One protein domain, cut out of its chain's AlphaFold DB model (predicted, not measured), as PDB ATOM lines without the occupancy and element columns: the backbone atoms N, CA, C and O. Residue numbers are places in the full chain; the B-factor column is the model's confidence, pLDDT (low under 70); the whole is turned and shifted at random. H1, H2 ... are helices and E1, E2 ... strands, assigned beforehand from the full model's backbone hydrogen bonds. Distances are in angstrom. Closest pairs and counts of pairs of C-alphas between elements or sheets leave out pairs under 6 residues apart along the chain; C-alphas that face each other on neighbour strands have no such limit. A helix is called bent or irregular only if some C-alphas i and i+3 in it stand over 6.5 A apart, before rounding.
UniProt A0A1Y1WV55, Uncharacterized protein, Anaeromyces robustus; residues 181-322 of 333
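What this domain is: This is residues 181 to 322 of the 333 residues of an uncharacterized protein of Anaeromyces robustus (UniProt A0A1Y1WV55). A strongly twisted sheet of four strands, E4, E5, E1 and E6, has one face covered by the long helix H3 and the shorter H5. H1 packs on residues 222 to 230 of H3 and, with H2, makes one end of the elongated domain; H4 is at the other end, and the small hairpin of E2 and E3 packs on H3 through E3. The printed part has 142 residues, with five named helices and six named strands in the order E1 H1 H2 H3 H4 E2 E3 E4 E5 H5 E6, a mixed class; the sheet order is E4 E5 E1 E6, antiparallel. It is compact, with a radius of gyration of the C-alphas of 15.7 A and spans of 47 by 29 by 27 A.

How they stand to each other: Begin with the sheet: E4, residues 281 to 284, E5, 293 to 300, E1, 181 to 187, and E6, 316 to 322. Look for N 282 and O 297, 2.9 A, in the hairpin of E4 and E5, N 184 and O 296, 2.8 A, between E5 and E1, and N 183 and O 320, 2.8 A, between E1 and E6. H3, residues 222 to 248, and H5, 302 to 311, are on the same face, two layers with helices on one face of the sheet, at heights of 8.4 A and 9.1 A. E5, H5 and E6 form a split strand-helix-strand unit, two strands running the same way with E1 between them, and its crossover is right-handed. H3, with residues 238 to 248 alone, touches H5 at a steep tilt of 50 degrees, opposite ways; the closest C-alphas, of Asn 245 and Val 304, are 6.3 A apart. H1, residues 193 to 204, touches H3 with residues 194 to 198 alone, closest at the C-alphas of Phe 194 and Leu 226, 5.9 A. H2, residues 206 to 215, is close to H1 but not clearly touching: the C-alphas of Lys 202 and Phe 209 are 6.7 A apart. H4, residues 251 to 259, only grazes the sheet with residues 253 to 257. In the hairpin of E2, residues 263 to 265, and E3, 276 to 278, N 264 and O 277 are 2.8 A apart; the closest C-alphas of E3 and H3, of Tyr 277 and Asn 236, are 5.9 A apart. Every O i to N i+4 pair is within hydrogen-bond range in H4, but 7 of 8 in H1, 4 of 6 in H2, 21 of 23 in H3 and 5 of 6 in H5.

Where its parts are: Find C-alpha 181 at (208.356, 135.895, 192.237), where E1 begins, 19.5 A long. From C-alpha 222 at (209.269, 120.687, 165.332), H3 runs 39.4 A with a kink of 34 degrees near residue 242; it is irregular, C-alphas 244 and 247 being 7.7 A apart, as is H2, with C-alphas 210 and 213 at 7.5 A. E5 is 21.9 A long and H1 17.2 A; E6, 15.9 A, ends at C-alpha 322, (211.613, 132.561, 195.091).

The domain as a whole: The two C-alphas farthest apart, of Lys 210 and Glu 251, are 47.6 A apart. The printed part has no cut, and no link is long. Look in the B-factor column for pLDDT under 70 at residues 190 to 191, 213 to 218 and 285 to 291; the mean of the printed part is 88.4.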
ATOM      1  N   GLU A 181     208.021 136.700 193.406       93.06
ATOM      2  CA  GLU A 181     208.356 135.895 192.237       93.06
ATOM      3  C   GLU A 181     208.153 134.400 192.531       93.06
ATOM      4  O   GLU A 181     208.552 133.888 193.580       93.06
ATOM      5  N   TYR A 182     207.537 133.688 191.591       93.88
ATOM      6  CA  TYR A 182     207.290 132.252 191.671       93.88
ATOM      7  C   TYR A 182     207.826 131.536 190.441       93.88
ATOM      8  O   TYR A 182     207.561 131.948 189.313       93.88
ATOM      9  N   ASP A 183     208.498 130.409 190.670       93.44
ATOM     10  CA  ASP A 183     208.868 129.432 189.650       93.44
ATOM     11  C   ASP A 183     207.812 128.325 189.570       93.44
ATOM     12  O   ASP A 183     207.620 127.536 190.506       93.44
ATOM     13  N   LEU A 184     207.119 128.255 188.438       94.38
ATOM     14  CA  LEU A 184     206.193 127.181 188.122       94.38
ATOM     15  C   LEU A 184     206.902 126.126 187.283       94.38
ATOM     16  O   LEU A 184     207.129 126.318 186.089       94.38
ATOM     17  N   LYS A 185     207.142 124.953 187.871       92.75
ATOM     18  CA  LYS A 185     207.596 123.783 187.119       92.75
ATOM     19  C   LYS A 185     206.420 123.177 186.366       92.75
ATOM     20  O   LYS A 185     205.491 122.646 186.973       92.75
ATOM     21  N   ILE A 186     206.479 123.211 185.044       92.12
ATOM     22  CA  ILE A 186     205.409 122.802 184.137       92.12
ATOM     23  C   ILE A 186     205.719 121.449 183.504       92.12
ATOM     24  O   ILE A 186     206.848 121.180 183.106       92.12
ATOM     25  N   LYS A 187     204.691 120.621 183.335       89.81
ATOM     26  CA  LYS A 187     204.692 119.456 182.452       89.81
ATOM     27  C   LYS A 187     203.644 119.661 181.363       89.81
ATOM     28  O   LYS A 187     202.458 119.794 181.656       89.81
ATOM     29  N   LEU A 188     204.091 119.707 180.111       85.81
ATOM     30  CA  LEU A 188     203.219 119.950 178.963       85.81
ATOM     31  C   LEU A 188     202.703 118.638 178.369       85.81
ATOM     32  O   LEU A 188     203.461 117.684 178.191       85.81
ATOM     33  N   ASP A 189     201.428 118.639 177.989       75.50
ATOM     34  CA  ASP A 189     200.847 117.638 177.099       75.50
ATOM     35  C   ASP A 189     200.713 118.268 175.711       75.50
ATOM     36  O   ASP A 189     199.986 119.248 175.538       75.50
ATOM     37  N   ASN A 190     201.396 117.721 174.706       68.44
ATOM     38  CA  ASN A 190     201.281 118.237 173.345       68.44
ATOM     39  C   ASN A 190     199.938 117.851 172.723       68.44
ATOM     40  O   ASN A 190     199.614 116.668 172.605       68.44
ATOM     41  N   THR A 191     199.179 118.855 172.289       67.81
ATOM     42  CA  THR A 191     197.900 118.692 171.591       67.81
ATOM     43  C   THR A 191     198.063 118.908 170.083       67.81
ATOM     44  O   THR A 191     199.042 119.495 169.616       67.81
ATOM     45  N   GLU A 192     197.104 118.416 169.292       75.44
ATOM     46  CA  GLU A 192     197.102 118.594 167.830       75.44
ATOM     47  C   GLU A 192     196.968 120.067 167.406       75.44
ATOM     48  O   GLU A 192     197.501 120.440 166.366       75.44
ATOM     49  N   GLU A 193     196.351 120.908 168.239       83.06
ATOM     50  CA  GLU A 193     196.123 122.342 167.999       83.06
ATOM     51  C   GLU A 193     197.411 123.104 167.644       83.06
ATOM     52  O   GLU A 193     197.441 123.890 166.698       83.06
ATOM     53  N   PHE A 194     198.520 122.820 168.332       90.44
ATOM     54  CA  PHE A 194     199.782 123.530 168.103       90.44
ATOM     55  C   PHE A 194     200.440 123.180 166.763       90.44
ATOM     56  O   PHE A 194     201.269 123.946 166.264       90.44
ATOM     57  N   ARG A 195     200.068 122.050 166.144       92.44
ATOM     58  CA  ARG A 195     200.595 121.656 164.827       92.44
ATOM     59  C   ARG A 195     200.099 122.590 163.735       92.44
ATOM     60  O   ARG A 195     200.885 122.977 162.871       92.44
ATOM     61  N   ASP A 196     198.836 122.992 163.799       93.50
ATOM     62  CA  ASP A 196     198.260 123.926 162.835       93.50
ATOM     63  C   ASP A 196     198.891 125.313 162.976       93.50
ATOM     64  O   ASP A 196     199.282 125.919 161.975       93.50
ATOM     65  N   THR A 197     199.103 125.779 164.213       94.69
ATOM     66  CA  THR A 197     199.827 127.028 164.483       94.69
ATOM     67  C   THR A 197     201.260 126.974 163.960       94.69
ATOM     68  O   THR A 197     201.696 127.903 163.281       94.69
ATOM     69  N   LEU A 198     201.994 125.883 164.208       95.25
ATOM     70  CA  LEU A 198     203.361 125.730 163.708       95.25
ATOM     71  C   LEU A 198     203.407 125.723 162.174       95.25
ATOM     72  O   LEU A 198     204.260 126.384 161.584       95.25
ATOM     73  N   ASN A 199     202.475 125.030 161.518       95.62
ATOM     74  CA  ASN A 199     202.373 125.017 160.058       95.62
ATOM     75  C   ASN A 199     202.090 126.416 159.497       95.62
ATOM     76  O   ASN A 199     202.741 126.845 158.543       95.62
ATOM     77  N   TYR A 200     201.161 127.152 160.109       96.56
ATOM     78  CA  TYR A 200     200.903 128.551 159.773       96.56
ATOM     79  C   TYR A 200     202.172 129.407 159.910       96.56
ATOM     80  O   TYR A 200     202.532 130.122 158.972       96.56
ATOM     81  N   LEU A 201     202.896 129.287 161.027       97.31
ATOM     82  CA  LEU A 201     204.120 130.052 161.269       97.31
ATOM     83  C   LEU A 201     205.221 129.709 160.265       97.31
ATOM     84  O   LEU A 201     205.861 130.617 159.741       97.31
ATOM     85  N   LYS A 202     205.416 128.428 159.938       96.31
ATOM     86  CA  LYS A 202     206.387 127.987 158.923       96.31
ATOM     87  C   LYS A 202     206.081 128.548 157.539       96.31
ATOM     88  O   LYS A 202     207.000 128.936 156.822       96.31
ATOM     89  N   ASN A 203     204.801 128.631 157.184       97.62
ATOM     90  CA  ASN A 203     204.369 129.220 155.920       97.62
ATOM     91  C   ASN A 203     204.549 130.743 155.901       97.62
ATOM     92  O   ASN A 203     204.909 131.306 154.868       97.62
ATOM     93  N   LYS A 204     204.308 131.415 157.032       98.00
ATOM     94  CA  LYS A 204     204.403 132.875 157.146       98.00
ATOM     95  C   LYS A 204     205.843 133.377 157.301       98.00
ATOM     96  O   LYS A 204     206.175 134.430 156.762       98.00
ATOM     97  N   TYR A 205     206.702 132.622 157.988       96.44
ATOM     98  CA  TYR A 205     208.084 132.995 158.314       96.44
ATOM     99  C   TYR A 205     209.114 131.934 157.871       96.44
ATOM    100  O   TYR A 205     209.939 131.511 158.681       96.44
ATOM    101  N   PRO A 206     209.135 131.497 156.600       94.81
ATOM    102  CA  PRO A 206     209.978 130.378 156.161       94.81
ATOM    103  C   PRO A 206     211.482 130.616 156.387       94.81
ATOM    104  O   PRO A 206     212.206 129.698 156.770       94.81
ATOM    105  N   GLU A 207     211.954 131.856 156.215       93.25
ATOM    106  CA  GLU A 207     213.360 132.216 156.442       93.25
ATOM    107  C   GLU A 207     213.758 132.177 157.925       93.25
ATOM    108  O   GLU A 207     214.910 131.877 158.227       93.25
ATOM    109  N   TYR A 208     212.828 132.410 158.859       91.88
ATOM    110  CA  TYR A 208     213.106 132.261 160.293       91.88
ATOM    111  C   TYR A 208     213.478 130.809 160.610       91.88
ATOM    112  O   TYR A 208     214.549 130.540 161.147       91.88
ATOM    113  N   PHE A 209     212.636 129.858 160.196       90.94
ATOM    114  CA  PHE A 209     212.853 128.435 160.472       90.94
ATOM    115  C   PHE A 209     214.071 127.875 159.737       90.94
ATOM    116  O   PHE A 209     214.803 127.057 160.288       90.94
ATOM    117  N   LYS A 210     214.326 128.338 158.509       89.00
ATOM    118  CA  LYS A 210     215.507 127.940 157.737       89.00
ATOM    119  C   LYS A 210     216.816 128.385 158.397       89.00
ATOM    120  O   LYS A 210     217.795 127.645 158.345       89.00
ATOM    121  N   ASN A 211     216.828 129.569 159.015       86.56
ATOM    122  CA  ASN A 211     218.030 130.164 159.598       86.56
ATOM    123  C   ASN A 211     218.155 129.943 161.117       86.56
ATOM    124  O   ASN A 211     219.206 130.248 161.674       86.56
ATOM    125  N   TYR A 212     217.153 129.360 161.782       83.75
ATOM    126  CA  TYR A 212     217.121 129.193 163.242       83.75
ATOM    127  C   TYR A 212     218.384 128.520 163.818       83.75
ATOM    128  O   TYR A 212     218.983 129.012 164.775       83.75
ATOM    129  N   ASN A 213     218.846 127.434 163.186       69.75
ATOM    130  CA  ASN A 213     220.052 126.701 163.605       69.75
ATOM    131  C   ASN A 213     221.360 127.470 163.348       69.75
ATOM    132  O   ASN A 213     222.401 127.095 163.870       69.75
ATOM    133  N   SER A 214     221.335 128.507 162.506       60.31
ATOM    134  CA  SER A 214     222.497 129.372 162.256       60.31
ATOM    135  C   SER A 214     222.560 130.579 163.194       60.31
ATOM    136  O   SER A 214     223.611 131.202 163.309       60.31
ATOM    137  N   SER A 215     221.448 130.902 163.862       58.81
ATOM    138  CA  SER A 215     221.304 132.052 164.761       58.81
ATOM    139  C   SER A 215     221.192 131.680 166.239       58.81
ATOM    140  O   SER A 215     221.196 132.575 167.078       58.81
ATOM    141  N   SER A 216     221.060 130.394 166.571       62.81
ATOM    142  CA  SER A 216     220.956 129.915 167.949       62.81
ATOM    143  C   SER A 216     221.979 128.816 168.223       62.81
ATOM    144  O   SER A 216     222.247 127.978 167.363       62.81
ATOM    145  N   ASP A 217     222.515 128.782 169.444       63.78
ATOM    146  CA  ASP A 217     223.413 127.713 169.911       63.78
ATOM    147  C   ASP A 217     222.675 126.373 170.152       63.78
ATOM    148  O   ASP A 217     223.251 125.421 170.682       63.78
ATOM    149  N   TYR A 218     221.391 126.286 169.779       68.88
ATOM    150  CA  TYR A 218     220.487 125.187 170.103       68.88
ATOM    151  C   TYR A 218     219.750 124.690 168.859       68.88
ATOM    152  O   TYR A 218     219.060 125.444 168.178       68.88
ATOM    153  N   ILE A 219     219.820 123.387 168.595       71.81
ATOM    154  CA  ILE A 219     219.003 122.762 167.553       71.81
ATOM    155  C   ILE A 219     217.575 122.615 168.096       71.81
ATOM    156  O   ILE A 219     217.366 121.919 169.086       71.81
ATOM    157  N   CYS A 220     216.601 123.259 167.450       79.81
ATOM    158  CA  CYS A 220     215.179 123.145 167.783       79.81
ATOM    159  C   CYS A 220     214.446 122.485 166.613       79.81
ATOM    160  O   CYS A 220     214.383 123.038 165.514       79.81
ATOM    161  N   ASP A 221     213.931 121.279 166.835       85.19
ATOM    162  CA  ASP A 221     213.069 120.588 165.881       85.19
ATOM    163  C   ASP A 221     211.596 121.011 166.046       85.19
ATOM    164  O   ASP A 221     211.246 121.863 166.866       85.19
ATOM    165  N   ASP A 222     210.705 120.407 165.259       88.25
ATOM    166  CA  ASP A 222     209.269 120.687 165.332       88.25
ATOM    167  C   ASP A 222     208.710 120.463 166.736       88.25
ATOM    168  O   ASP A 222     207.879 121.241 167.196       88.25
ATOM    169  N   GLN A 223     209.184 119.432 167.438       86.12
ATOM    170  CA  GLN A 223     208.712 119.118 168.778       86.12
ATOM    171  C   GLN A 223     209.123 120.197 169.786       86.12
ATOM    172  O   GLN A 223     208.319 120.598 170.629       86.12
ATOM    173  N   CYS A 224     210.340 120.719 169.657       86.62
ATOM    174  CA  CYS A 224     210.808 121.870 170.412       86.62
ATOM    175  C   CYS A 224     209.943 123.121 170.156       86.62
ATOM    176  O   CYS A 224     209.525 123.779 171.112       86.62
ATOM    177  N   PHE A 225     209.594 123.430 168.899       89.25
ATOM    178  CA  PHE A 225     208.705 124.560 168.592       89.25
ATOM    179  C   PHE A 225     207.290 124.372 169.147       89.25
ATOM    180  O   PHE A 225     206.717 125.320 169.685       89.25
ATOM    181  N   LEU A 226     206.737 123.159 169.062       90.06
ATOM    182  CA  LEU A 226     205.429 122.838 169.637       90.06
ATOM    183  C   LEU A 226     205.416 123.059 171.152       90.06
ATOM    184  O   LEU A 226     204.499 123.698 171.661       90.06
ATOM    185  N   ASN A 227     206.464 122.620 171.856       88.19
ATOM    186  CA  ASN A 227     206.587 122.834 173.298       88.19
ATOM    187  C   ASN A 227     206.644 124.331 173.645       88.19
ATOM    188  O   ASN A 227     205.951 124.772 174.556       88.19
ATOM    189  N   LYS A 228     207.414 125.132 172.893       89.50
ATOM    190  CA  LYS A 228     207.487 126.593 173.091       89.50
ATOM    191  C   LYS A 228     206.123 127.264 172.888       89.50
ATOM    192  O   LYS A 228     205.730 128.095 173.702       89.50
ATOM    193  N   LEU A 229     205.383 126.884 171.842       92.38
ATOM    194  CA  LEU A 229     204.034 127.407 171.580       92.38
ATOM    195  C   LEU A 229     203.051 127.035 172.698       92.38
ATOM    196  O   LEU A 229     202.305 127.889 173.174       92.38
ATOM    197  N   ALA A 230     203.087 125.782 173.151       91.50
ATOM    198  CA  ALA A 230     202.263 125.315 174.258       91.50
ATOM    199  C   ALA A 230     202.593 126.041 175.573       91.50
ATOM    200  O   ALA A 230     201.687 126.390 176.328       91.50
ATOM    201  N   LEU A 231     203.873 126.332 175.822       91.88
ATOM    202  CA  LEU A 231     204.312 127.064 177.005       91.88
ATOM    203  C   LEU A 231     203.849 128.529 176.986       91.88
ATOM    204  O   LEU A 231     203.334 129.013 177.988       91.88
ATOM    205  N   VAL A 232     203.960 129.214 175.840       94.00
ATOM    206  CA  VAL A 232     203.432 130.581 175.651       94.00
ATOM    207  C   VAL A 232     201.918 130.621 175.859       94.00
ATOM    208  O   VAL A 232     201.408 131.497 176.557       94.00
ATOM    209  N   LYS A 233     201.190 129.652 175.291       94.19
ATOM    210  CA  LYS A 233     199.741 129.518 175.482       94.19
ATOM    211  C   LYS A 233     199.394 129.364 176.964       94.19
ATOM    212  O   LYS A 233     198.551 130.105 177.459       94.19
ATOM    213  N   LEU A 234     200.063 128.448 177.667       94.94
ATOM    214  CA  LEU A 234     199.826 128.212 179.091       94.94
ATOM    215  C   LEU A 234     200.161 129.444 179.942       94.94
ATOM    216  O   LEU A 234     199.400 129.768 180.846       94.94
ATOM    217  N   ALA A 235     201.251 130.152 179.642       95.94
ATOM    218  CA  ALA A 235     201.614 131.389 180.332       95.94
ATOM    219  C   ALA A 235     200.516 132.459 180.197       95.94
ATOM    220  O   ALA A 235     200.106 133.065 181.185       95.94
ATOM    221  N   ASN A 236     199.963 132.631 178.995       97.12
ATOM    222  CA  ASN A 236     198.845 133.548 178.768       97.12
ATOM    223  C   ASN A 236     197.551 133.096 179.466       97.12
ATOM    224  O   ASN A 236     196.821 133.932 179.994       97.12
ATOM    225  N   ASP A 237     197.277 131.789 179.509       97.06
ATOM    226  CA  ASP A 237     196.120 131.247 180.230       97.06
ATOM    227  C   ASP A 237     196.257 131.461 181.752       97.06
ATOM    228  O   ASP A 237     195.282 131.811 182.419       97.06
ATOM    229  N   ILE A 238     197.470 131.309 182.302       98.06
ATOM    230  CA  ILE A 238     197.781 131.624 183.705       98.06
ATOM    231  C   ILE A 238     197.603 133.121 183.966       98.06
ATOM    232  O   ILE A 238     196.933 133.477 184.932       98.06
ATOM    233  N   LYS A 239     198.123 133.999 183.097       97.94
ATOM    234  CA  LYS A 239     197.934 135.455 183.208       97.94
ATOM    235  C   LYS A 239     196.456 135.836 183.258       97.94
ATOM    236  O   LYS A 239     196.045 136.531 184.180       97.94
ATOM    237  N   ALA A 240     195.649 135.331 182.326       98.19
ATOM    238  CA  ALA A 240     194.214 135.603 182.312       98.19
ATOM    239  C   ALA A 240     193.532 135.155 183.617       98.19
ATOM    240  O   ALA A 240     192.678 135.857 184.152       98.19
ATOM    241  N   PHE A 241     193.944 134.016 184.178       98.50
ATOM    242  CA  PHE A 241     193.426 133.552 185.463       98.50
ATOM    243  C   PHE A 241     193.894 134.409 186.652       98.50
ATOM    244  O   PHE A 241     193.138 134.594 187.607       98.50
ATOM    245  N   ILE A 242     195.115 134.951 186.616       97.56
ATOM    246  CA  ILE A 242     195.578 135.921 187.616       97.56
ATOM    247  C   ILE A 242     194.751 137.209 187.516       97.56
ATOM    248  O   ILE A 242     194.309 137.706 188.548       97.56
ATOM    249  N   ASP A 243     194.441 137.693 186.310       97.00
ATOM    250  CA  ASP A 243     193.585 138.874 186.113       97.00
ATOM    251  C   ASP A 243     192.193 138.697 186.735       97.00
ATOM    252  O   ASP A 243     191.670 139.616 187.363       97.00
ATOM    253  N   GLU A 244     191.614 137.496 186.643       97.94
ATOM    254  CA  GLU A 244     190.350 137.151 187.312       97.94
ATOM    255  C   GLU A 244     190.451 137.171 188.848       97.94
ATOM    256  O   GLU A 244     189.434 137.289 189.534       97.94
ATOM    257  N   ASN A 245     191.659 137.043 189.403       97.06
ATOM    258  CA  ASN A 245     191.923 136.951 190.840       97.06
ATOM    259  C   ASN A 245     192.723 138.139 191.398       97.06
ATOM    260  O   ASN A 245     193.054 138.128 192.582       97.06
ATOM    261  N   LYS A 246     192.973 139.190 190.604       93.31
ATOM    262  CA  LYS A 246     193.776 140.349 191.025       93.31
ATOM    263  C   LYS A 246     193.157 141.164 192.167       93.31
ATOM    264  O   LYS A 246     193.860 141.912 192.827       93.31
ATOM    265  N   TYR A 247     191.868 140.965 192.463       92.06
ATOM    266  CA  TYR A 247     191.205 141.521 193.654       92.06
ATOM    267  C   TYR A 247     191.771 140.986 194.984       92.06
ATOM    268  O   TYR A 247     191.413 141.489 196.044       92.06
ATOM    269  N   LEU A 248     192.592 139.931 194.940       93.44
ATOM    270  CA  LEU A 248     193.320 139.396 196.094       93.44
ATOM    271  C   LEU A 248     194.670 140.088 196.319       93.44
ATOM    272  O   LEU A 248     195.353 139.754 197.284       93.44
ATOM    273  N   LEU A 249     195.078 140.994 195.427       89.56
ATOM    274  CA  LEU A 249     196.269 141.818 195.595       89.56
ATOM    275  C   LEU A 249     195.937 143.020 196.486       89.56
ATOM    276  O   LEU A 249     194.841 143.578 196.395       89.56
ATOM    277  N   ASN A 250     196.883 143.425 197.334       86.38
ATOM    278  CA  ASN A 250     196.789 144.720 198.010       86.38
ATOM    279  C   ASN A 250     197.024 145.872 197.005       86.38
ATOM    280  O   ASN A 250     197.395 145.636 195.855       86.38
ATOM    281  N   GLU A 251     196.794 147.118 197.423       83.69
ATOM    282  CA  GLU A 251     196.877 148.291 196.537       83.69
ATOM    283  C   GLU A 251     198.251 148.441 195.863       83.69
ATOM    284  O   GLU A 251     198.322 148.655 194.653       83.69
ATOM    285  N   LEU A 252     199.340 148.245 196.614       82.62
ATOM    286  CA  LEU A 252     200.703 148.341 196.089       82.62
ATOM    287  C   LEU A 252     201.023 147.192 195.119       82.62
ATOM    288  O   LEU A 252     201.544 147.420 194.031       82.62
ATOM    289  N   GLN A 253     200.648 145.962 195.471       87.56
ATOM    290  CA  GLN A 253     200.803 144.793 194.600       87.56
ATOM    291  C   GLN A 253     200.028 144.961 193.293       87.56
ATOM    292  O   GLN A 253     200.518 144.577 192.233       87.56
ATOM    293  N   LEU A 254     198.818 145.523 193.359       88.44
ATOM    294  CA  LEU A 254     198.011 145.801 192.178       88.44
ATOM    295  C   LEU A 254     198.662 146.881 191.308       88.44
ATOM    296  O   LEU A 254     198.716 146.709 190.093       88.44
ATOM    297  N   TYR A 255     199.201 147.941 191.916       84.38
ATOM    298  CA  TYR A 255     199.956 148.972 191.204       84.38
ATOM    299  C   TYR A 255     201.161 148.382 190.452       84.38
ATOM    300  O   TYR A 255     201.300 148.593 189.244       84.38
ATOM    301  N   ASP A 256     201.993 147.585 191.129       84.50
ATOM    302  CA  ASP A 256     203.166 146.941 190.523       84.50
ATOM    303  C   ASP A 256     202.778 145.956 189.414       84.50
ATOM    304  O   ASP A 256     203.441 145.872 188.369       84.50
ATOM    305  N   TYR A 257     201.680 145.229 189.635       89.62
ATOM    306  CA  TYR A 257     201.119 144.298 188.672       89.62
ATOM    307  C   TYR A 257     200.676 145.042 187.412       89.62
ATOM    308  O   TYR A 257     201.139 144.728 186.322       89.62
ATOM    309  N   GLU A 258     199.846 146.076 187.530       88.94
ATOM    310  CA  GLU A 258     199.323 146.807 186.372       88.94
ATOM    311  C   GLU A 258     200.417 147.570 185.614       88.94
ATOM    312  O   GLU A 258     200.422 147.579 184.381       88.94
ATOM    313  N   ARG A 259     201.414 148.118 186.319       87.06
ATOM    314  CA  ARG A 259     202.586 148.761 185.701       87.06
ATOM    315  C   ARG A 259     203.402 147.797 184.831       87.06
ATOM    316  O   ARG A 259     204.022 148.216 183.853       87.06
ATOM    317  N   SER A 260     203.411 146.517 185.187       85.25
ATOM    318  CA  SER A 260     204.169 145.470 184.496       85.25
ATOM    319  C   SER A 260     203.323 144.685 183.480       85.25
ATOM    320  O   SER A 260     203.808 143.715 182.886       85.25
ATOM    321  N   ASP A 261     202.069 145.089 183.245       89.44
ATOM    322  CA  ASP A 261     201.117 144.378 182.388       89.44
ATOM    323  C   ASP A 261     201.282 144.720 180.898       89.44
ATOM    324  O   ASP A 261     200.463 145.397 180.273       89.44
ATOM    325  N   PHE A 262     202.369 144.238 180.297       91.00
ATOM    326  CA  PHE A 262     202.625 144.408 178.869       91.00
ATOM    327  C   PHE A 262     203.109 143.122 178.203       91.00
ATOM    328  O   PHE A 262     203.734 142.249 178.812       91.00
ATOM    329  N   LYS A 263     202.814 143.010 176.904       93.62
ATOM    330  CA  LYS A 263     203.226 141.873 176.079       93.62
ATOM    331  C   LYS A 263     204.644 142.044 175.550       93.62
ATOM    332  O   LYS A 263     205.004 143.101 175.037       93.62
ATOM    333  N   VAL A 264     205.392 140.950 175.547       92.69
ATOM    334  CA  VAL A 264     206.717 140.823 174.935       92.69
ATOM    335  C   VAL A 264     206.736 139.655 173.947       92.69
ATOM    336  O   VAL A 264     205.884 138.766 173.987       92.69
ATOM    337  N   SER A 265     207.678 139.686 173.003       90.69
ATOM    338  CA  SER A 265     207.841 138.610 172.015       90.69
ATOM    339  C   SER A 265     208.728 137.510 172.579       90.69
ATOM    340  O   SER A 265     209.714 137.804 173.243       90.69
ATOM    341  N   HIS A 266     208.414 136.252 172.285       90.19
ATOM    342  CA  HIS A 266     209.265 135.141 172.682       90.19
ATOM    343  C   HIS A 266     210.516 135.041 171.798       90.19
ATOM    344  O   HIS A 266     210.407 134.769 170.605       90.19
ATOM    345  N   ASP A 267     211.702 135.177 172.399       83.44
ATOM    346  CA  ASP A 267     212.992 135.300 171.689       83.44
ATOM    347  C   ASP A 267     213.303 134.143 170.725       83.44
ATOM    348  O   ASP A 267     213.949 134.317 169.695       83.44
ATOM    349  N   ASN A 268     212.807 132.949 171.048       85.88
ATOM    350  CA  ASN A 268     213.003 131.727 170.266       85.88
ATOM    351  C   ASN A 268     211.764 131.300 169.461       85.88
ATOM    352  O   ASN A 268     211.614 130.126 169.120       85.88
ATOM    353  N   LEU A 269     210.847 132.232 169.196       90.12
ATOM    354  CA  LEU A 269     209.746 132.046 168.255       90.12
ATOM    355  C   LEU A 269     209.727 133.189 167.221       90.12
ATOM    356  O   LEU A 269     210.314 134.246 167.457       90.12
ATOM    357  N   PRO A 270     209.079 133.004 166.055       92.44
ATOM    358  CA  PRO A 270     208.930 134.079 165.080       92.44
ATOM    359  C   PRO A 270     208.191 135.293 165.670       92.44
ATOM    360  O   PRO A 270     207.348 135.110 166.554       92.44
ATOM    361  N   PRO A 271     208.421 136.511 165.142       92.06
ATOM    362  CA  PRO A 271     207.745 137.732 165.583       92.06
ATOM    363  C   PRO A 271     206.284 137.759 165.091       92.06
ATOM    364  O   PRO A 271     205.928 138.469 164.145       92.06
ATOM    365  N   ASP A 272     205.443 136.942 165.717       95.62
ATOM    366  CA  ASP A 272     204.003 136.820 165.483       95.62
ATOM    367  C   ASP A 272     203.233 137.041 166.794       95.62
ATOM    368  O   ASP A 272     203.748 136.790 167.882       95.62
ATOM    369  N   GLU A 273     201.988 137.505 166.697       94.44
ATOM    370  CA  GLU A 273     201.133 137.761 167.859       94.44
ATOM    371  C   GLU A 273     200.865 136.485 168.666       94.44
ATOM    372  O   GLU A 273     200.816 136.542 169.891       94.44
ATOM    373  N   VAL A 274     200.774 135.323 168.003       93.88
ATOM    374  CA  VAL A 274     200.577 134.028 168.686       93.88
ATOM    375  C   VAL A 274     201.780 133.606 169.539       93.88
ATOM    376  O   VAL A 274     201.662 132.711 170.369       93.88
ATOM    377  N   CYS A 275     202.933 134.247 169.334       94.56
ATOM    378  CA  CYS A 275     204.184 133.979 170.037       94.56
ATOM    379  C   CYS A 275     204.456 134.979 171.172       94.56
ATOM    380  O   CYS A 275     205.536 134.942 171.766       94.56
ATOM    381  N   LYS A 276     203.529 135.906 171.448       95.12
ATOM    382  CA  LYS A 276     203.678 136.891 172.523       95.12
ATOM    383  C   LYS A 276     203.123 136.377 173.845       95.12
ATOM    384  O   LYS A 276     202.127 135.655 173.876       95.12
ATOM    385  N   TYR A 277     203.741 136.813 174.934       94.75
ATOM    386  CA  TYR A 277     203.303 136.549 176.303       94.75
ATOM    387  C   TYR A 277     203.413 137.814 177.158       94.75
ATOM    388  O   TYR A 277     204.022 138.793 176.730       94.75
ATOM    389  N   TYR A 278     202.822 137.808 178.350       94.62
ATOM    390  CA  TYR A 278     202.885 138.935 179.284       94.62
ATOM    391  C   TYR A 278     204.132 138.878 180.158       94.62
ATOM    392  O   TYR A 278     204.446 137.828 180.706       94.62
ATOM    393  N   PHE A 279     204.814 140.010 180.339       90.12
ATOM    394  CA  PHE A 279     206.041 140.079 181.136       90.12
ATOM    395  C   PHE A 279     205.868 139.524 182.564       90.12
ATOM    396  O   PHE A 279     206.753 138.845 183.070       90.12
ATOM    397  N   LEU A 280     204.692 139.718 183.169       91.81
ATOM    398  CA  LEU A 280     204.328 139.199 184.495       91.81
ATOM    399  C   LEU A 280     204.232 137.675 184.608       91.81
ATOM    400  O   LEU A 280     204.198 137.149 185.719       91.81
ATOM    401  N   VAL A 281     204.088 136.977 183.483       94.62
ATOM    402  CA  VAL A 281     203.957 135.520 183.413       94.62
ATOM    403  C   VAL A 281     204.778 135.059 182.220       94.62
ATOM    404  O   VAL A 281     204.262 134.889 181.113       94.62
ATOM    405  N   PHE A 282     206.085 134.920 182.425       90.75
ATOM    406  CA  PHE A 282     207.012 134.707 181.327       90.75
ATOM    407  C   PHE A 282     207.528 133.261 181.267       90.75
ATOM    408  O   PHE A 282     208.050 132.727 182.249       90.75
ATOM    409  N   PRO A 283     207.385 132.594 180.109       90.44
ATOM    410  CA  PRO A 283     207.879 131.244 179.901       90.44
ATOM    411  C   PRO A 283     209.402 131.239 179.722       90.44
ATOM    412  O   PRO A 283     209.946 132.001 178.920       90.44
ATOM    413  N   ILE A 284     210.099 130.344 180.425       81.25
ATOM    414  CA  ILE A 284     211.556 130.212 180.331       81.25
ATOM    415  C   ILE A 284     211.947 129.055 179.421       81.25
ATOM    416  O   ILE A 284     211.297 128.017 179.327       81.25
ATOM    417  N   GLN A 285     213.097 129.233 178.789       65.56
ATOM    418  CA  GLN A 285     213.649 128.380 177.752       65.56
ATOM    419  C   GLN A 285     214.721 127.406 178.279       65.56
ATOM    420  O   GLN A 285     215.630 127.049 177.529       65.56
ATOM    421  N   TYR A 286     214.675 126.996 179.552       56.97
ATOM    422  CA  TYR A 286     215.637 126.021 180.081       56.97
ATOM    423  C   TYR A 286     215.300 124.621 179.587       56.97
ATOM    424  O   TYR A 286     214.643 123.850 180.273       56.97
ATOM    425  N   ASP A 287     215.773 124.294 178.390       55.22
ATOM    426  CA  ASP A 287     215.611 122.958 177.836       55.22
ATOM    427  C   ASP A 287     216.907 122.518 177.153       55.22
ATOM    428  O   ASP A 287     217.032 122.479 175.931       55.22
ATOM    429  N   LYS A 288     217.935 122.238 177.965       49.03
ATOM    430  CA  LYS A 288     219.121 121.521 177.467       49.03
ATOM    431  C   LYS A 288     218.843 120.031 177.271       49.03
ATOM    432  O   LYS A 288     219.485 119.420 176.423       49.03
ATOM    433  N   ASP A 289     217.856 119.484 177.984       52.91
ATOM    434  CA  ASP A 289     217.675 118.036 178.089       52.91
ATOM    435  C   ASP A 289     216.297 117.527 177.624       52.91
ATOM    436  O   ASP A 289     216.118 116.310 177.577       52.91
ATOM    437  N   PHE A 290     215.327 118.398 177.284       57.09
ATOM    438  CA  PHE A 290     213.962 118.017 176.859       57.09
ATOM    439  C   PHE A 290     213.360 116.917 177.741       57.09
ATOM    440  O   PHE A 290     212.672 116.004 177.278       57.09
ATOM    441  N   ASN A 291     213.623 116.992 179.047       62.44
ATOM    442  CA  ASN A 291     213.217 115.979 180.022       62.44
ATOM    443  C   ASN A 291     211.704 116.029 180.334       62.44
ATOM    444  O   ASN A 291     211.227 115.329 181.229       62.44
ATOM    445  N   GLY A 292     210.955 116.839 179.576       71.00
ATOM    446  CA  GLY A 292     209.508 117.002 179.654       71.00
ATOM    447  C   GLY A 292     209.051 118.031 180.684       71.00
ATOM    448  O   GLY A 292     207.843 118.137 180.911       71.00
ATOM    449  N   TYR A 293     209.981 118.764 181.302       83.00
ATOM    450  CA  TYR A 293     209.680 119.808 182.270       83.00
ATOM    451  C   TYR A 293     210.132 121.177 181.777       83.00
ATOM    452  O   TYR A 293     211.237 121.336 181.274       83.00
ATOM    453  N   PHE A 294     209.273 122.164 181.987       87.56
ATOM    454  CA  PHE A 294     209.476 123.555 181.604       87.56
ATOM    455  C   PHE A 294     209.294 124.447 182.826       87.56
ATOM    456  O   PHE A 294     208.853 123.977 183.876       87.56
ATOM    457  N   ALA A 295     209.605 125.729 182.685       90.19
ATOM    458  CA  ALA A 295     209.428 126.706 183.746       90.19
ATOM    459  C   ALA A 295     208.654 127.927 183.235       90.19
ATOM    460  O   ALA A 295     208.854 128.371 182.101       90.19
ATOM    461  N   ILE A 296     207.764 128.450 184.072       93.69
ATOM    462  CA  ILE A 296     207.120 129.755 183.903       93.69
ATOM    463  C   ILE A 296     207.411 130.544 185.171       93.69
ATOM    464  O   ILE A 296     207.060 130.086 186.258       93.69
ATOM    465  N   PHE A 297     208.010 131.722 185.029       93.06
ATOM    466  CA  PHE A 297     208.119 132.664 186.136       93.06
ATOM    467  C   PHE A 297     206.895 133.569 186.174       93.06
ATOM    468  O   PHE A 297     206.391 133.995 185.130       93.06
ATOM    469  N   THR A 298     206.407 133.863 187.375       94.25
ATOM    470  CA  THR A 298     205.282 134.777 187.559       94.25
ATOM    471  C   THR A 298     205.407 135.622 188.817       94.25
ATOM    472  O   THR A 298     205.964 135.169 189.812       94.25
ATOM    473  N   PHE A 299     204.873 136.843 188.770       92.12
ATOM    474  CA  PHE A 299     204.850 137.776 189.894       92.12
ATOM    475  C   PHE A 299     203.433 137.898 190.456       92.12
ATOM    476  O   PHE A 299     202.506 138.286 189.741       92.12
ATOM    477  N   SER A 300     203.246 137.538 191.726       94.19
ATOM    478  CA  SER A 300     201.938 137.576 192.391       94.19
ATOM    479  C   SER A 300     202.065 137.506 193.921       94.19
ATOM    480  O   SER A 300     203.131 137.773 194.465       94.19
ATOM    481  N   ASN A 301     200.996 137.127 194.628       93.81
ATOM    482  CA  ASN A 301     201.019 136.820 196.059       93.81
ATOM    483  C   ASN A 301     200.563 135.380 196.350       93.81
ATOM    484  O   ASN A 301     200.047 134.685 195.470       93.81
ATOM    485  N   ASP A 302     200.748 134.927 197.594       94.06
ATOM    486  CA  ASP A 302     200.480 133.535 197.979       94.06
ATOM    487  C   ASP A 302     199.003 133.146 197.738       94.06
ATOM    488  O   ASP A 302     198.713 132.048 197.256       94.06
ATOM    489  N   ALA A 303     198.063 134.067 197.988       94.94
ATOM    490  CA  ALA A 303     196.626 133.825 197.838       94.94
ATOM    491  C   ALA A 303     196.206 133.590 196.376       94.94
ATOM    492  O   ALA A 303     195.365 132.732 196.088       94.94
ATOM    493  N   VAL A 304     196.785 134.340 195.436       96.94
ATOM    494  CA  VAL A 304     196.558 134.125 194.002       96.94
ATOM    495  C   VAL A 304     197.246 132.841 193.543       96.94
ATOM    496  O   VAL A 304     196.641 132.040 192.822       96.94
ATOM    497  N   MET A 305     198.482 132.598 193.983       96.75
ATOM    498  CA  MET A 305     199.266 131.452 193.524       96.75
ATOM    499  C   MET A 305     198.724 130.106 194.001       96.75
ATOM    500  O   MET A 305     198.765 129.140 193.235       96.75
ATOM    501  N   GLU A 306     198.120 130.037 195.189       96.62
ATOM    502  CA  GLU A 306     197.385 128.848 195.636       96.62
ATOM    503  C   GLU A 306     196.261 128.490 194.644       96.62
ATOM    504  O   GLU A 306     196.075 127.328 194.258       96.62
ATOM    505  N   LYS A 307     195.533 129.502 194.154       98.19
ATOM    506  CA  LYS A 307     194.474 129.304 193.159       98.19
ATOM    507  C   LYS A 307     195.026 128.899 191.799       98.19
ATOM    508  O   LYS A 307     194.428 128.035 191.157       98.19
ATOM    509  N   VAL A 308     196.144 129.488 191.365       97.88
ATOM    510  CA  VAL A 308     196.828 129.118 190.112       97.88
ATOM    511  C   VAL A 308     197.231 127.647 190.159       97.88
ATOM    512  O   VAL A 308     196.867 126.882 189.264       97.88
ATOM    513  N   GLN A 309     197.904 127.217 191.230       96.50
ATOM    514  CA  GLN A 309     198.355 125.835 191.374       96.50
ATOM    515  C   GLN A 309     197.184 124.850 191.313       96.50
ATOM    516  O   GLN A 309     197.267 123.837 190.624       96.50
ATOM    517  N   LYS A 310     196.063 125.174 191.968       97.44
ATOM    518  CA  LYS A 310     194.855 124.344 191.937       97.44
ATOM    519  C   LYS A 310     194.190 124.315 190.560       97.44
ATOM    520  O   LYS A 310     193.780 123.257 190.092       97.44
ATOM    521  N   LYS A 311     194.051 125.467 189.898       97.81
ATOM    522  CA  LYS A 311     193.392 125.574 188.587       97.81
ATOM    523  C   LYS A 311     194.164 124.833 187.496       97.81
ATOM    524  O   LYS A 311     193.548 124.225 186.621       97.81
ATOM    525  N   PHE A 312     195.490 124.895 187.555       96.75
ATOM    526  CA  PHE A 312     196.390 124.341 186.551       96.75
ATOM    527  C   PHE A 312     197.135 123.095 187.049       96.75
ATOM    528  O   PHE A 312     198.165 122.754 186.478       96.75
ATOM    529  N   GLU A 313     196.608 122.371 188.044       95.44
ATOM    530  CA  GLU A 313     197.251 121.197 188.673       95.44
ATOM    531  C   GLU A 313     197.648 120.095 187.678       95.44
ATOM    532  O   GLU A 313     198.588 119.335 187.901       95.44
ATOM    533  N   LYS A 314     196.950 120.026 186.537       94.19
ATOM    534  CA  LYS A 314     197.281 119.116 185.440       94.19
ATOM    535  C   LYS A 314     198.672 119.404 184.854       94.19
ATOM    536  O   LYS A 314     199.362 118.474 184.445       94.19
ATOM    537  N   TYR A 315     199.045 120.679 184.777       93.44
ATOM    538  CA  TYR A 315     200.264 121.156 184.126       93.44
ATOM    539  C   TYR A 315     201.328 121.590 185.137       93.44
ATOM    540  O   TYR A 315     202.511 121.351 184.912       93.44
ATOM    541  N   VAL A 316     200.931 122.219 186.246       93.94
ATOM    542  CA  VAL A 316     201.834 122.736 187.282       93.94
ATOM    543  C   VAL A 316     202.222 121.604 188.229       93.94
ATOM    544  O   VAL A 316     201.440 121.165 189.066       93.94
ATOM    545  N   VAL A 317     203.460 121.141 188.096       92.50
ATOM    546  CA  VAL A 317     204.052 120.060 188.894       92.50
ATOM    547  C   VAL A 317     204.470 120.566 190.269       92.50
ATOM    548  O   VAL A 317     204.290 119.874 191.267       92.50
ATOM    549  N   SER A 318     205.046 121.765 190.322       93.06
ATOM    550  CA  SER A 318     205.392 122.449 191.567       93.06
ATOM    551  C   SER A 318     205.348 123.959 191.373       93.06
ATOM    552  O   SER A 318     205.621 124.450 190.279       93.06
ATOM    553  N   CYS A 319     205.025 124.669 192.449       94.75
ATOM    554  CA  CYS A 319     205.092 126.122 192.555       94.75
ATOM    555  C   CYS A 319     206.101 126.445 193.658       94.75
ATOM    556  O   CYS A 319     205.904 126.031 194.802       94.75
ATOM    557  N   THR A 320     207.196 127.110 193.305       93.38
ATOM    558  CA  THR A 320     208.265 127.471 194.238       93.38
ATOM    559  C   THR A 320     208.283 128.980 194.389       93.38
ATOM    560  O   THR A 320     208.499 129.693 193.414       93.38
ATOM    561  N   LYS A 321     208.074 129.462 195.611       93.25
ATOM    562  CA  LYS A 321     208.303 130.861 195.975       93.25
ATOM    563  C   LYS A 321     209.805 131.138 195.919       93.25
ATOM    564  O   LYS A 321     210.574 130.389 196.522       93.25
ATOM    565  N   LEU A 322     210.217 132.147 195.161       86.88
ATOM    566  CA  LEU A 322     211.613 132.561 195.091       86.88
ATOM    567  C   LEU A 322     211.846 133.639 196.146       86.88
ATOM    568  O   LEU A 322     211.233 134.706 196.107       86.88
TER     569      LEU A 322